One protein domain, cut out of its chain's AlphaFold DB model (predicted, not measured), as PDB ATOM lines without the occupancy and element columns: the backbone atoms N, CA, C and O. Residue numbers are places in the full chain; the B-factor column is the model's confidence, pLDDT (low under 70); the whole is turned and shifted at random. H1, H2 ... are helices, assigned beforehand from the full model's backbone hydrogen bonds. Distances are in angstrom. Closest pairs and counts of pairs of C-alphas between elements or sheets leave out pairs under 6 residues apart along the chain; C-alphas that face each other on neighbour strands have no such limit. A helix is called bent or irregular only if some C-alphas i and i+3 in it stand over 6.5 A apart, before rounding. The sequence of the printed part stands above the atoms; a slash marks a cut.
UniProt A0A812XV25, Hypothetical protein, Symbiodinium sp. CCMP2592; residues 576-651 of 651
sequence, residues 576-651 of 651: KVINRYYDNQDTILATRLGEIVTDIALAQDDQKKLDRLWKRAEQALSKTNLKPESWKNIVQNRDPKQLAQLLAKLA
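AT A GLANCE: This is residues 576 to 651 of the 651 residues of the protein "Hypothetical protein" of Symbiodinium sp. CCMP2592 (UniProt A0A812XV25). Four helices, H2, H3, H4 and H5, stand side by side as a small up-and-down bundle, one near each corner of a square seen end-on, each running opposite to the next, and H5 closes the ring by packing back on H2. H2 and H3 are the long pair and H4 and H5 the shorter one; beyond the first end of H2 a single helical arm, residues 576 to 584 with H1 in it, sticks out free of the bundle, and the longest span is 44 A with this arm and 32 A without it. The printed part has 76 residues with five named helices, H1 to H5 in that order, and no named strand; its class is all helix. The whole is compact, with a radius of gyration of the C-alphas of 12.8 A, yet elongated in outline, spanning 44 by 23 by 18 A.

HOW THE PARTS SIT: Start at the first printed residue: H1, residues 576 to 583, touches no helix, and with H2, residues 585 to 602, it meets only through their link. Follow H2 to Ile 600 and look across to Leu 610 in H3, residues 607 to 621: their C-alphas, the closest of the two helices, are 6.1 A apart. H2 and H3 touch and form a helical hairpin, at a shallow tilt of 16 degrees, opposite ways. Next, H3 and H4, residues 628 to 637, touch as a second helical hairpin; the closest C-alphas are those of Trp 614 and Val 635, 6.6 A apart. Their lines stand at a shallow tilt of 6 degrees, opposite ways, though the line of H4 is a rough one. H4 and H5, residues 640 to 647, are a third helical hairpin, touching closest at the C-alphas of Ile 634 and Gln 642, 6.3 A apart, at a shallow tilt of 19 degrees, opposite ways. Then look from Pro 640 to Val 597: these are the closest C-alphas of H5 and H2, 6.3 A apart, where the two touch at a shallow tilt of 14 degrees, opposite ways. The packing of the helices is mostly aligned, with shallow tilts in these 4 touching pairs. H2 and H4 are apart, and H3 and H5 are apart. In the backbones of H1, H2, H3 and H5 every O i to N i+4 pair is within hydrogen-bond range; in H4 it is 4 of 6.

IN THESE COORDINATES: Find C-alpha 576 at (22.952, -28.181, 10.475), where H1 begins; its 8 residues end at Asp 583. H2 begins at C-alpha 585, at (10.089, -26.252, 5.110), and runs 26.0 A to Leu 602, the longest helix with 18 residues. H3 runs 20.9 A from Gln 607 to Leu 621. H4 runs 14.4 A from Pro 628 to Asn 637 and is irregular, but only just: C-alphas 630 and 633 are 6.9 A apart, against about 5 A in a regular helix. H5 runs from Pro 640 to C-alpha 647 at (0.228, -23.041, -4.454), 10.4 A in all.

THE WHOLE: Look for the two C-alphas farthest apart at Lys 576 and Asp 605, 44.2 A. Without residues 576 to 584, which stand free, the body of 67 residues spans 32 by 21 by 18 A, with a radius of gyration of 10.9 A. The printed part has no cut, and it ends at Ala 651, the chain's last residue. The links H1 to H2, H2 to H3 and H4 to H5 are tight, H3 to H4 is short with 6 residues, and no link is long. The mean pLDDT of the printed part is 93.4, and no printed residue is under 70.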
ATOM      1  N   LYS A 576      22.893 -28.701  11.852       91.56
ATOM      2  CA  LYS A 576      22.952 -28.181  10.475       91.56
ATOM      3  C   LYS A 576      21.924 -28.844   9.549       91.56
ATOM      4  O   LYS A 576      21.426 -28.186   8.640       91.56
ATOM      5  N   VAL A 577      21.631 -30.130   9.743       89.56
ATOM      6  CA  VAL A 577      20.586 -30.845   8.990       89.56
ATOM      7  C   VAL A 577      19.192 -30.394   9.428       89.56
ATOM      8  O   VAL A 577      18.360 -30.100   8.577       89.56
ATOM      9  N   ILE A 578      18.955 -30.284  10.738       87.75
ATOM     10  CA  ILE A 578      17.681 -29.820  11.302       87.75
ATOM     11  C   ILE A 578      17.377 -28.392  10.839       87.75
ATOM     12  O   ILE A 578      16.278 -28.138  10.360       87.75
ATOM     13  N   ASN A 579      18.353 -27.483  10.909       90.00
ATOM     14  CA  ASN A 579      18.181 -26.109  10.444       90.00
ATOM     15  C   ASN A 579      17.854 -26.078   8.950       90.00
ATOM     16  O   ASN A 579      16.837 -25.515   8.584       90.00
ATOM     17  N   ARG A 580      18.608 -26.805   8.111       90.12
ATOM     18  CA  ARG A 580      18.301 -26.898   6.674       90.12
ATOM     19  C   ARG A 580      16.892 -27.420   6.391       90.12
ATOM     20  O   ARG A 580      16.286 -26.982   5.423       90.12
ATOM     21  N   TYR A 581      16.371 -28.340   7.200       91.69
ATOM     22  CA  TYR A 581      14.991 -28.800   7.054       91.69
ATOM     23  C   TYR A 581      13.984 -27.670   7.313       91.69
ATOM     24  O   TYR A 581      13.078 -27.482   6.508       91.69
ATOM     25  N   TYR A 582      14.159 -26.901   8.393       87.75
ATOM     26  CA  TYR A 582      13.277 -25.771   8.707       87.75
ATOM     27  C   TYR A 582      13.440 -24.610   7.717       87.75
ATOM     28  O   TYR A 582      12.438 -24.052   7.282       87.75
ATOM     29  N   ASP A 583      14.668 -24.323   7.280       88.25
ATOM     30  CA  ASP A 583      14.977 -23.293   6.278       88.25
ATOM     31  C   ASP A 583      14.300 -23.582   4.923       88.25
ATOM     32  O   ASP A 583      14.011 -22.662   4.168       88.25
ATOM     33  N   ASN A 584      14.036 -24.859   4.613       91.00
ATOM     34  CA  ASN A 584      13.395 -25.295   3.366       91.00
ATOM     35  C   ASN A 584      11.980 -25.862   3.588       91.00
ATOM     36  O   ASN A 584      11.424 -26.505   2.694       91.00
ATOM     37  N   GLN A 585      11.385 -25.663   4.770       90.56
ATOM     38  CA  GLN A 585      10.089 -26.252   5.110       90.56
ATOM     39  C   GLN A 585       8.984 -25.783   4.155       90.56
ATOM     40  O   GLN A 585       8.163 -26.602   3.740       90.56
ATOM     41  N   ASP A 586       8.989 -24.508   3.762       87.50
ATOM     42  CA  ASP A 586       8.000 -23.954   2.833       87.50
ATOM     43  C   ASP A 586       8.110 -24.599   1.441       87.50
ATOM     44  O   ASP A 586       7.102 -25.041   0.893       87.50
ATOM     45  N   THR A 587       9.324 -24.795   0.910       91.06
ATOM     46  CA  THR A 587       9.555 -25.501  -0.368       91.06
ATOM     47  C   THR A 587       9.104 -26.965  -0.313       91.06
ATOM     48  O   THR A 587       8.492 -27.477  -1.255       91.06
ATOM     49  N   ILE A 588       9.365 -27.650   0.806       90.69
ATOM     50  CA  ILE A 588       8.927 -29.038   1.027       90.69
ATOM     51  C   ILE A 588       7.393 -29.114   1.066       90.69
ATOM     52  O   ILE A 588       6.796 -30.015   0.471       90.69
ATOM     53  N   LEU A 589       6.740 -28.174   1.756       93.38
ATOM     54  CA  LEU A 589       5.282 -28.114   1.845       93.38
ATOM     55  C   LEU A 589       4.638 -27.738   0.509       93.38
ATOM     56  O   LEU A 589       3.625 -28.343   0.163       93.38
ATOM     57  N   ALA A 590       5.229 -26.820  -0.259       91.69
ATOM     58  CA  ALA A 590       4.771 -26.462  -1.600       91.69
ATOM     59  C   ALA A 590       4.822 -27.672  -2.545       91.69
ATOM     60  O   ALA A 590       3.818 -28.016  -3.166       91.69
ATOM     61  N   THR A 591       5.942 -28.399  -2.564       93.81
ATOM     62  CA  THR A 591       6.084 -29.627  -3.368       93.81
ATOM     63  C   THR A 591       5.002 -30.651  -3.010       93.81
ATOM     64  O   THR A 591       4.274 -31.134  -3.876       93.81
ATOM     65  N   ARG A 592       4.814 -30.911  -1.709       94.81
ATOM     66  CA  ARG A 592       3.794 -31.845  -1.215       94.81
ATOM     67  C   ARG A 592       2.367 -31.398  -1.538       94.81
ATOM     68  O   ARG A 592       1.501 -32.233  -1.782       94.81
ATOM     69  N   LEU A 593       2.092 -30.095  -1.504       96.06
ATOM     70  CA  LEU A 593       0.794 -29.549  -1.898       96.06
ATOM     71  C   LEU A 593       0.553 -29.710  -3.404       96.06
ATOM     72  O   LEU A 593      -0.566 -30.046  -3.780       96.06
ATOM     73  N   GLY A 594       1.582 -29.568  -4.245       93.25
ATOM     74  CA  GLY A 594       1.497 -29.836  -5.688       93.25
ATOM     75  C   GLY A 594       1.142 -31.286  -6.017       93.25
ATOM     76  O   GLY A 594       0.268 -31.538  -6.851       93.25
ATOM     77  N   GLU A 595       1.739 -32.239  -5.300       95.31
ATOM     78  CA  GLU A 595       1.372 -33.657  -5.398       95.31
ATOM     79  C   GLU A 595      -0.100 -33.878  -5.015       95.31
ATOM     80  O   GLU A 595      -0.849 -34.511  -5.755       95.31
ATOM     81  N   ILE A 596      -0.549 -33.293  -3.896       97.19
ATOM     82  CA  ILE A 596      -1.937 -33.433  -3.428       97.19
ATOM     83  C   ILE A 596      -2.935 -32.810  -4.416       97.19
ATOM     84  O   ILE A 596      -3.986 -33.399  -4.652       97.19
ATOM     85  N   VAL A 597      -2.626 -31.653  -5.011       97.12
ATOM     86  CA  VAL A 597      -3.470 -31.014  -6.041       97.12
ATOM     87  C   VAL A 597      -3.629 -31.928  -7.256       97.12
ATOM     88  O   VAL A 597      -4.745 -32.116  -7.740       97.12
ATOM     89  N   THR A 598      -2.532 -32.535  -7.713       94.50
ATOM     90  CA  THR A 598      -2.541 -33.478  -8.841       94.50
ATOM     91  C   THR A 598      -3.367 -34.721  -8.506       94.50
ATOM     92  O   THR A 598      -4.237 -35.120  -9.279       94.50
ATOM     93  N   ASP A 599      -3.177 -35.286  -7.313       94.88
ATOM     94  CA  ASP A 599      -3.946 -36.439  -6.839       94.88
ATOM     95  C   ASP A 599      -5.447 -36.137  -6.711       94.88
ATOM     96  O   ASP A 599      -6.269 -37.012  -6.987       94.88
ATOM     97  N   ILE A 600      -5.820 -34.920  -6.295       95.94
ATOM     98  CA  ILE A 600      -7.222 -34.478  -6.234       95.94
ATOM     99  C   ILE A 600      -7.812 -34.411  -7.643       95.94
ATOM    100  O   ILE A 600      -8.921 -34.898  -7.853       95.94
ATOM    101  N   ALA A 601      -7.071 -33.864  -8.612       90.38
ATOM    102  CA  ALA A 601      -7.521 -33.770 -10.000       90.38
ATOM    103  C   ALA A 601      -7.750 -35.149 -10.646       90.38
ATOM    104  O   ALA A 601      -8.660 -35.284 -11.461       90.38
ATOM    105  N   LEU A 602      -6.971 -36.163 -10.252       91.81
ATOM    106  CA  LEU A 602      -7.070 -37.541 -10.752       91.81
ATOM    107  C   LEU A 602      -8.085 -38.418  -9.998       91.81
ATOM    108  O   LEU A 602      -8.421 -39.503 -10.462       91.81
ATOM    109  N   ALA A 603      -8.539 -38.011  -8.811       93.25
ATOM    110  CA  ALA A 603      -9.398 -38.822  -7.944       93.25
ATOM    111  C   ALA A 603     -10.887 -38.440  -8.010       93.25
ATOM    112  O   ALA A 603     -11.618 -38.758  -7.072       93.25
ATOM    113  N   GLN A 604     -11.336 -37.771  -9.081       84.75
ATOM    114  CA  GLN A 604     -12.693 -37.207  -9.195       84.75
ATOM    115  C   GLN A 604     -13.809 -38.243  -8.963       84.75
ATOM    116  O   GLN A 604     -14.825 -37.905  -8.360       84.75
ATOM    117  N   ASP A 605     -13.578 -39.509  -9.321       91.50
ATOM    118  CA  ASP A 605     -14.577 -40.581  -9.210       91.50
ATOM    119  C   ASP A 605     -14.601 -41.305  -7.843       91.50
ATOM    120  O   ASP A 605     -15.484 -42.125  -7.590       91.50
ATOM    121  N   ASP A 606     -13.655 -41.031  -6.930       94.69
ATOM    122  CA  ASP A 606     -13.571 -41.686  -5.611       94.69
ATOM    123  C   ASP A 606     -13.682 -40.677  -4.460       94.69
ATOM    124  O   ASP A 606     -12.694 -40.146  -3.934       94.69
ATOM    125  N   GLN A 607     -14.914 -40.484  -3.987       95.06
ATOM    126  CA  GLN A 607     -15.236 -39.549  -2.909       95.06
ATOM    127  C   GLN A 607     -14.464 -39.825  -1.605       95.06
ATOM    128  O   GLN A 607     -14.035 -38.893  -0.921       95.06
ATOM    129  N   LYS A 608     -14.226 -41.100  -1.256       95.81
ATOM    130  CA  LYS A 608     -13.492 -41.458  -0.028       95.81
ATOM    131  C   LYS A 608     -12.013 -41.109  -0.146       95.81
ATOM    132  O   LYS A 608     -11.374 -40.772   0.857       95.81
ATOM    133  N   LYS A 609     -11.448 -41.224  -1.349       95.62
ATOM    134  CA  LYS A 609     -10.075 -40.805  -1.635       95.62
ATOM    135  C   LYS A 609      -9.960 -39.281  -1.614       95.62
ATOM    136  O   LYS A 609      -9.049 -38.781  -0.950       95.62
ATOM    137  N   LEU A 610     -10.909 -38.558  -2.210       96.62
ATOM    138  CA  LEU A 610     -10.970 -37.092  -2.161       96.62
ATOM    139  C   LEU A 610     -11.024 -36.558  -0.725       96.62
ATOM    140  O   LEU A 610     -10.233 -35.682  -0.377       96.62
ATOM    141  N   ASP A 611     -11.863 -37.127   0.145       97.00
ATOM    142  CA  ASP A 611     -11.935 -36.735   1.563       97.00
ATOM    143  C   ASP A 611     -10.575 -36.842   2.272       97.00
ATOM    144  O   ASP A 611     -10.176 -35.970   3.052       97.00
ATOM    145  N   ARG A 612      -9.832 -37.918   1.993       97.69
ATOM    146  CA  ARG A 612      -8.498 -38.139   2.568       97.69
ATOM    147  C   ARG A 612      -7.474 -37.156   2.012       97.69
ATOM    148  O   ARG A 612      -6.613 -36.713   2.772       97.69
ATOM    149  N   LEU A 613      -7.545 -36.840   0.722       97.81
ATOM    150  CA  LEU A 613      -6.639 -35.900   0.062       97.81
ATOM    151  C   LEU A 613      -6.858 -34.469   0.558       97.81
ATOM    152  O   LEU A 613      -5.892 -33.821   0.952       97.81
ATOM    153  N   TRP A 614      -8.107 -34.020   0.682       98.00
ATOM    154  CA  TRP A 614      -8.426 -32.703   1.244       98.00
ATOM    155  C   TRP A 614      -8.000 -32.566   2.709       98.00
ATOM    156  O   TRP A 614      -7.408 -31.556   3.086       98.00
ATOM    157  N   LYS A 615      -8.170 -33.617   3.524       97.94
ATOM    158  CA  LYS A 615      -7.646 -33.637   4.901       97.94
ATOM    159  C   LYS A 615      -6.115 -33.553   4.949       97.94
ATOM    160  O   LYS A 615      -5.549 -32.953   5.861       97.94
ATOM    161  N   ARG A 616      -5.420 -34.157   3.977       97.94
ATOM    162  CA  ARG A 616      -3.958 -34.039   3.849       97.94
ATOM    163  C   ARG A 616      -3.540 -32.641   3.388       97.94
ATOM    164  O   ARG A 616      -2.553 -32.137   3.917       97.94
ATOM    165  N   ALA A 617      -4.283 -32.022   2.467       97.75
ATOM    166  CA  ALA A 617      -4.050 -30.644   2.029       97.75
ATOM    167  C   ALA A 617      -4.159 -29.673   3.214       97.75
ATOM    168  O   ALA A 617      -3.242 -28.895   3.455       97.75
ATOM    169  N   GLU A 618      -5.214 -29.792   4.024       97.44
ATOM    170  CA  GLU A 618      -5.408 -29.016   5.258       97.44
ATOM    171  C   GLU A 618      -4.236 -29.175   6.245       97.44
ATOM    172  O   GLU A 618      -3.692 -28.201   6.774       97.44
ATOM    173  N   GLN A 619      -3.789 -30.414   6.472       97.00
ATOM    174  CA  GLN A 619      -2.644 -30.703   7.342       97.00
ATOM    175  C   GLN A 619      -1.315 -30.146   6.821       97.00
ATOM    176  O   GLN A 619      -0.418 -29.878   7.621       97.00
ATOM    177  N   ALA A 620      -1.149 -30.016   5.506       96.19
ATOM    178  CA  ALA A 620       0.027 -29.390   4.916       96.19
ATOM    179  C   ALA A 620      -0.062 -27.857   5.000       96.19
ATOM    180  O   ALA A 620       0.884 -27.226   5.465       96.19
ATOM    181  N   LEU A 621      -1.216 -27.271   4.663       95.94
ATOM    182  CA  LEU A 621      -1.466 -25.826   4.717       95.94
ATOM    183  C   LEU A 621      -1.344 -25.257   6.136       95.94
ATOM    184  O   LEU A 621      -0.741 -24.205   6.324       95.94
ATOM    185  N   SER A 622      -1.822 -25.981   7.149       95.94
ATOM    186  CA  SER A 622      -1.676 -25.603   8.568       95.94
ATOM    187  C   SER A 622      -0.229 -25.549   9.076       95.94
ATOM    188  O   SER A 622       0.007 -25.015  10.158       95.94
ATOM    189  N   LYS A 623       0.736 -26.088   8.322       95.00
ATOM    190  CA  LYS A 623       2.173 -26.025   8.639       95.00
ATOM    191  C   LYS A 623       2.919 -24.946   7.857       95.00
ATOM    192  O   LYS A 623       4.120 -24.801   8.072       95.00
ATOM    193  N   THR A 624       2.238 -24.253   6.944       93.88
ATOM    194  CA  THR A 624       2.786 -23.106   6.209       93.88
ATOM    195  C   THR A 624       2.636 -21.830   7.033       93.88
ATOM    196  O   THR A 624       1.796 -21.758   7.932       93.88
ATOM    197  N   ASN A 625       3.392 -20.791   6.682       91.00
ATOM    198  CA  ASN A 625       3.263 -19.460   7.283       91.00
ATOM    199  C   ASN A 625       2.045 -18.652   6.770       91.00
ATOM    200  O   ASN A 625       1.923 -17.460   7.062       91.00
ATOM    201  N   LEU A 626       1.132 -19.261   6.000       92.19
ATOM    202  CA  LEU A 626      -0.059 -18.580   5.486       92.19
ATOM    203  C   LEU A 626      -1.093 -18.324   6.583       92.19
ATOM    204  O   LEU A 626      -1.364 -19.172   7.435       92.19
ATOM    205  N   LYS A 627      -1.762 -17.168   6.498       94.25
ATOM    206  CA  LYS A 627      -2.898 -16.854   7.371       94.25
ATOM    207  C   LYS A 627      -3.993 -17.922   7.193       94.25
ATOM    208  O   LYS A 627      -4.390 -18.183   6.054       94.25
ATOM    209  N   PRO A 628      -4.533 -18.512   8.280       93.62
ATOM    210  CA  PRO A 628      -5.553 -19.563   8.192       93.62
ATOM    211  C   PRO A 628      -6.800 -19.170   7.391       93.62
ATOM    212  O   PRO A 628      -7.418 -20.012   6.746       93.62
ATOM    213  N   GLU A 629      -7.160 -17.888   7.411       92.88
ATOM    214  CA  GLU A 629      -8.288 -17.328   6.659       92.88
ATOM    215  C   GLU A 629      -8.135 -17.514   5.144       92.88
ATOM    216  O   GLU A 629      -9.119 -17.755   4.449       92.88
ATOM    217  N   SER A 630      -6.901 -17.468   4.630       90.69
ATOM    218  CA  SER A 630      -6.619 -17.523   3.195       90.69
ATOM    219  C   SER A 630      -6.868 -18.898   2.578       90.69
ATOM    220  O   SER A 630      -7.145 -18.978   1.386       90.69
ATOM    221  N   TRP A 631      -6.782 -19.979   3.360       95.75
ATOM    222  CA  TRP A 631      -6.893 -21.344   2.835       95.75
ATOM    223  C   TRP A 631      -8.074 -22.144   3.391       95.75
ATOM    224  O   TRP A 631      -8.515 -23.089   2.738       95.75
ATOM    225  N   LYS A 632      -8.645 -21.765   4.546       96.06
ATOM    226  CA  LYS A 632      -9.819 -22.454   5.117       96.06
ATOM    227  C   LYS A 632     -11.011 -22.469   4.162       96.06
ATOM    228  O   LYS A 632     -11.618 -23.520   3.984       96.06
ATOM    229  N   ASN A 633     -11.292 -21.345   3.502       94.50
ATOM    230  CA  ASN A 633     -12.384 -21.255   2.528       94.50
ATOM    231  C   ASN A 633     -12.132 -22.161   1.310       94.50
ATOM    232  O   ASN A 633     -13.054 -22.810   0.829       94.50
ATOM    233  N   ILE A 634     -10.878 -22.275   0.861       96.06
ATOM    234  CA  ILE A 634     -10.485 -23.126  -0.274       96.06
ATOM    235  C   ILE A 634     -10.679 -24.609   0.070       96.06
ATOM    236  O   ILE A 634     -11.251 -25.361  -0.715       96.06
ATOM    237  N   VAL A 635     -10.249 -25.029   1.267       96.81
ATOM    238  CA  VAL A 635     -10.408 -26.413   1.744       96.81
ATOM    239  C   VAL A 635     -11.880 -26.765   1.985       96.81
ATOM    240  O   VAL A 635     -12.293 -27.880   1.672       96.81
ATOM    241  N   GLN A 636     -12.684 -25.834   2.512       95.94
ATOM    242  CA  GLN A 636     -14.122 -26.043   2.731       95.94
ATOM    243  C   GLN A 636     -14.899 -26.151   1.419       95.94
ATOM    244  O   GLN A 636     -15.714 -27.059   1.270       95.94
ATOM    245  N   ASN A 637     -14.602 -25.275   0.457       95.56
ATOM    246  CA  ASN A 637     -15.230 -25.288  -0.865       95.56
ATOM    247  C   ASN A 637     -14.694 -26.409  -1.766       95.56
ATOM    248  O   ASN A 637     -15.290 -26.691  -2.802       95.56
ATOM    249  N   ARG A 638     -13.583 -27.050  -1.371       96.19
ATOM    250  CA  ARG A 638     -12.920 -28.142  -2.095       96.19
ATOM    251  C   ARG A 638     -12.651 -27.814  -3.566       96.19
ATOM    252  O   ARG A 638     -12.804 -28.673  -4.432       96.19
ATOM    253  N   ASP A 639     -12.229 -26.582  -3.841       93.94
ATOM    254  CA  ASP A 639     -11.928 -26.122  -5.198       93.94
ATOM    255  C   ASP A 639     -10.448 -26.394  -5.552       93.94
ATOM    256  O   ASP A 639      -9.550 -25.711  -5.037       93.94
ATOM    257  N   PRO A 640     -10.150 -27.373  -6.434       93.38
ATOM    258  CA  PRO A 640      -8.777 -27.697  -6.810       93.38
ATOM    259  C   PRO A 640      -8.090 -26.568  -7.591       93.38
ATOM    260  O   PRO A 640      -6.870 -26.428  -7.492       93.38
ATOM    261  N   LYS A 641      -8.838 -25.726  -8.325       93.94
ATOM    262  CA  LYS A 641      -8.266 -24.595  -9.074       93.94
ATOM    263  C   LYS A 641      -7.776 -23.516  -8.118       93.94
ATOM    264  O   LYS A 641      -6.666 -23.014  -8.280       93.94
ATOM    265  N   GLN A 642      -8.563 -23.199  -7.093       95.88
ATOM    266  CA  GLN A 642      -8.152 -22.245  -6.060       95.88
ATOM    267  C   GLN A 642      -6.968 -22.765  -5.239       95.88
ATOM    268  O   GLN A 642      -6.070 -21.990  -4.911       95.88
ATOM    269  N   LEU A 643      -6.917 -24.071  -4.953       95.56
ATOM    270  CA  LEU A 643      -5.769 -24.674  -4.273       95.56
ATOM    271  C   LEU A 643      -4.490 -24.593  -5.127       95.56
ATOM    272  O   LEU A 643      -3.433 -24.249  -4.603       95.56
ATOM    273  N   ALA A 644      -4.589 -24.831  -6.440       94.81
ATOM    274  CA  ALA A 644      -3.471 -24.673  -7.375       94.81
ATOM    275  C   ALA A 644      -2.994 -23.212  -7.483       94.81
ATOM    276  O   ALA A 644      -1.795 -22.945  -7.482       94.81
ATOM    277  N   GLN A 645      -3.921 -22.249  -7.512       94.81
ATOM    278  CA  GLN A 645      -3.586 -20.819  -7.509       94.81
ATOM    279  C   GLN A 645      -2.917 -20.377  -6.204       94.81
ATOM    280  O   GLN A 645      -2.012 -19.547  -6.229       94.81
ATOM    281  N   LEU A 646      -3.353 -20.915  -5.060       94.00
ATOM    282  CA  LEU A 646      -2.709 -20.662  -3.773       94.00
ATOM    283  C   LEU A 646      -1.283 -21.229  -3.755       94.00
ATOM    284  O   LEU A 646      -0.370 -20.563  -3.274       94.00
ATOM    285  N   LEU A 647      -1.088 -22.424  -4.319       92.25
ATOM    286  CA  LEU A 647       0.228 -23.041  -4.454       92.25
ATOM    287  C   LEU A 647       1.171 -22.208  -5.335       92.25
ATOM    288  O   LEU A 647       2.318 -22.003  -4.957       92.25
ATOM    289  N   ALA A 648       0.685 -21.670  -6.455       88.94
ATOM    290  CA  ALA A 648       1.471 -20.800  -7.333       88.94
ATOM    291  C   ALA A 648       1.900 -19.473  -6.675       88.94
ATOM    292  O   ALA A 648       2.765 -18.791  -7.204       88.94
ATOM    293  N   LYS A 649       1.291 -19.090  -5.543       88.62
ATOM    294  CA  LYS A 649       1.714 -17.937  -4.726       88.62
ATOM    295  C   LYS A 649       2.710 -18.309  -3.621       88.62
ATOM    296  O   LYS A 649       3.263 -17.411  -2.994       88.62
ATOM    297  N   LEU A 650       2.842 -19.601  -3.312       83.69
ATOM    298  CA  LEU A 650       3.778 -20.144  -2.320       83.69
ATOM    299  C   LEU A 650       5.121 -20.543  -2.941       83.69
ATOM    300  O   LEU A 650       6.130 -20.511  -2.240       83.69
ATOM    301  N   ALA A 651       5.093 -20.986  -4.200       75.25
ATOM    302  CA  ALA A 651       6.270 -21.209  -5.035       75.25
ATOM    303  C   ALA A 651       6.795 -19.871  -5.563       75.25
ATOM    304  O   ALA A 651       8.038 -19.732  -5.612       75.25
TER     305      ALA A 651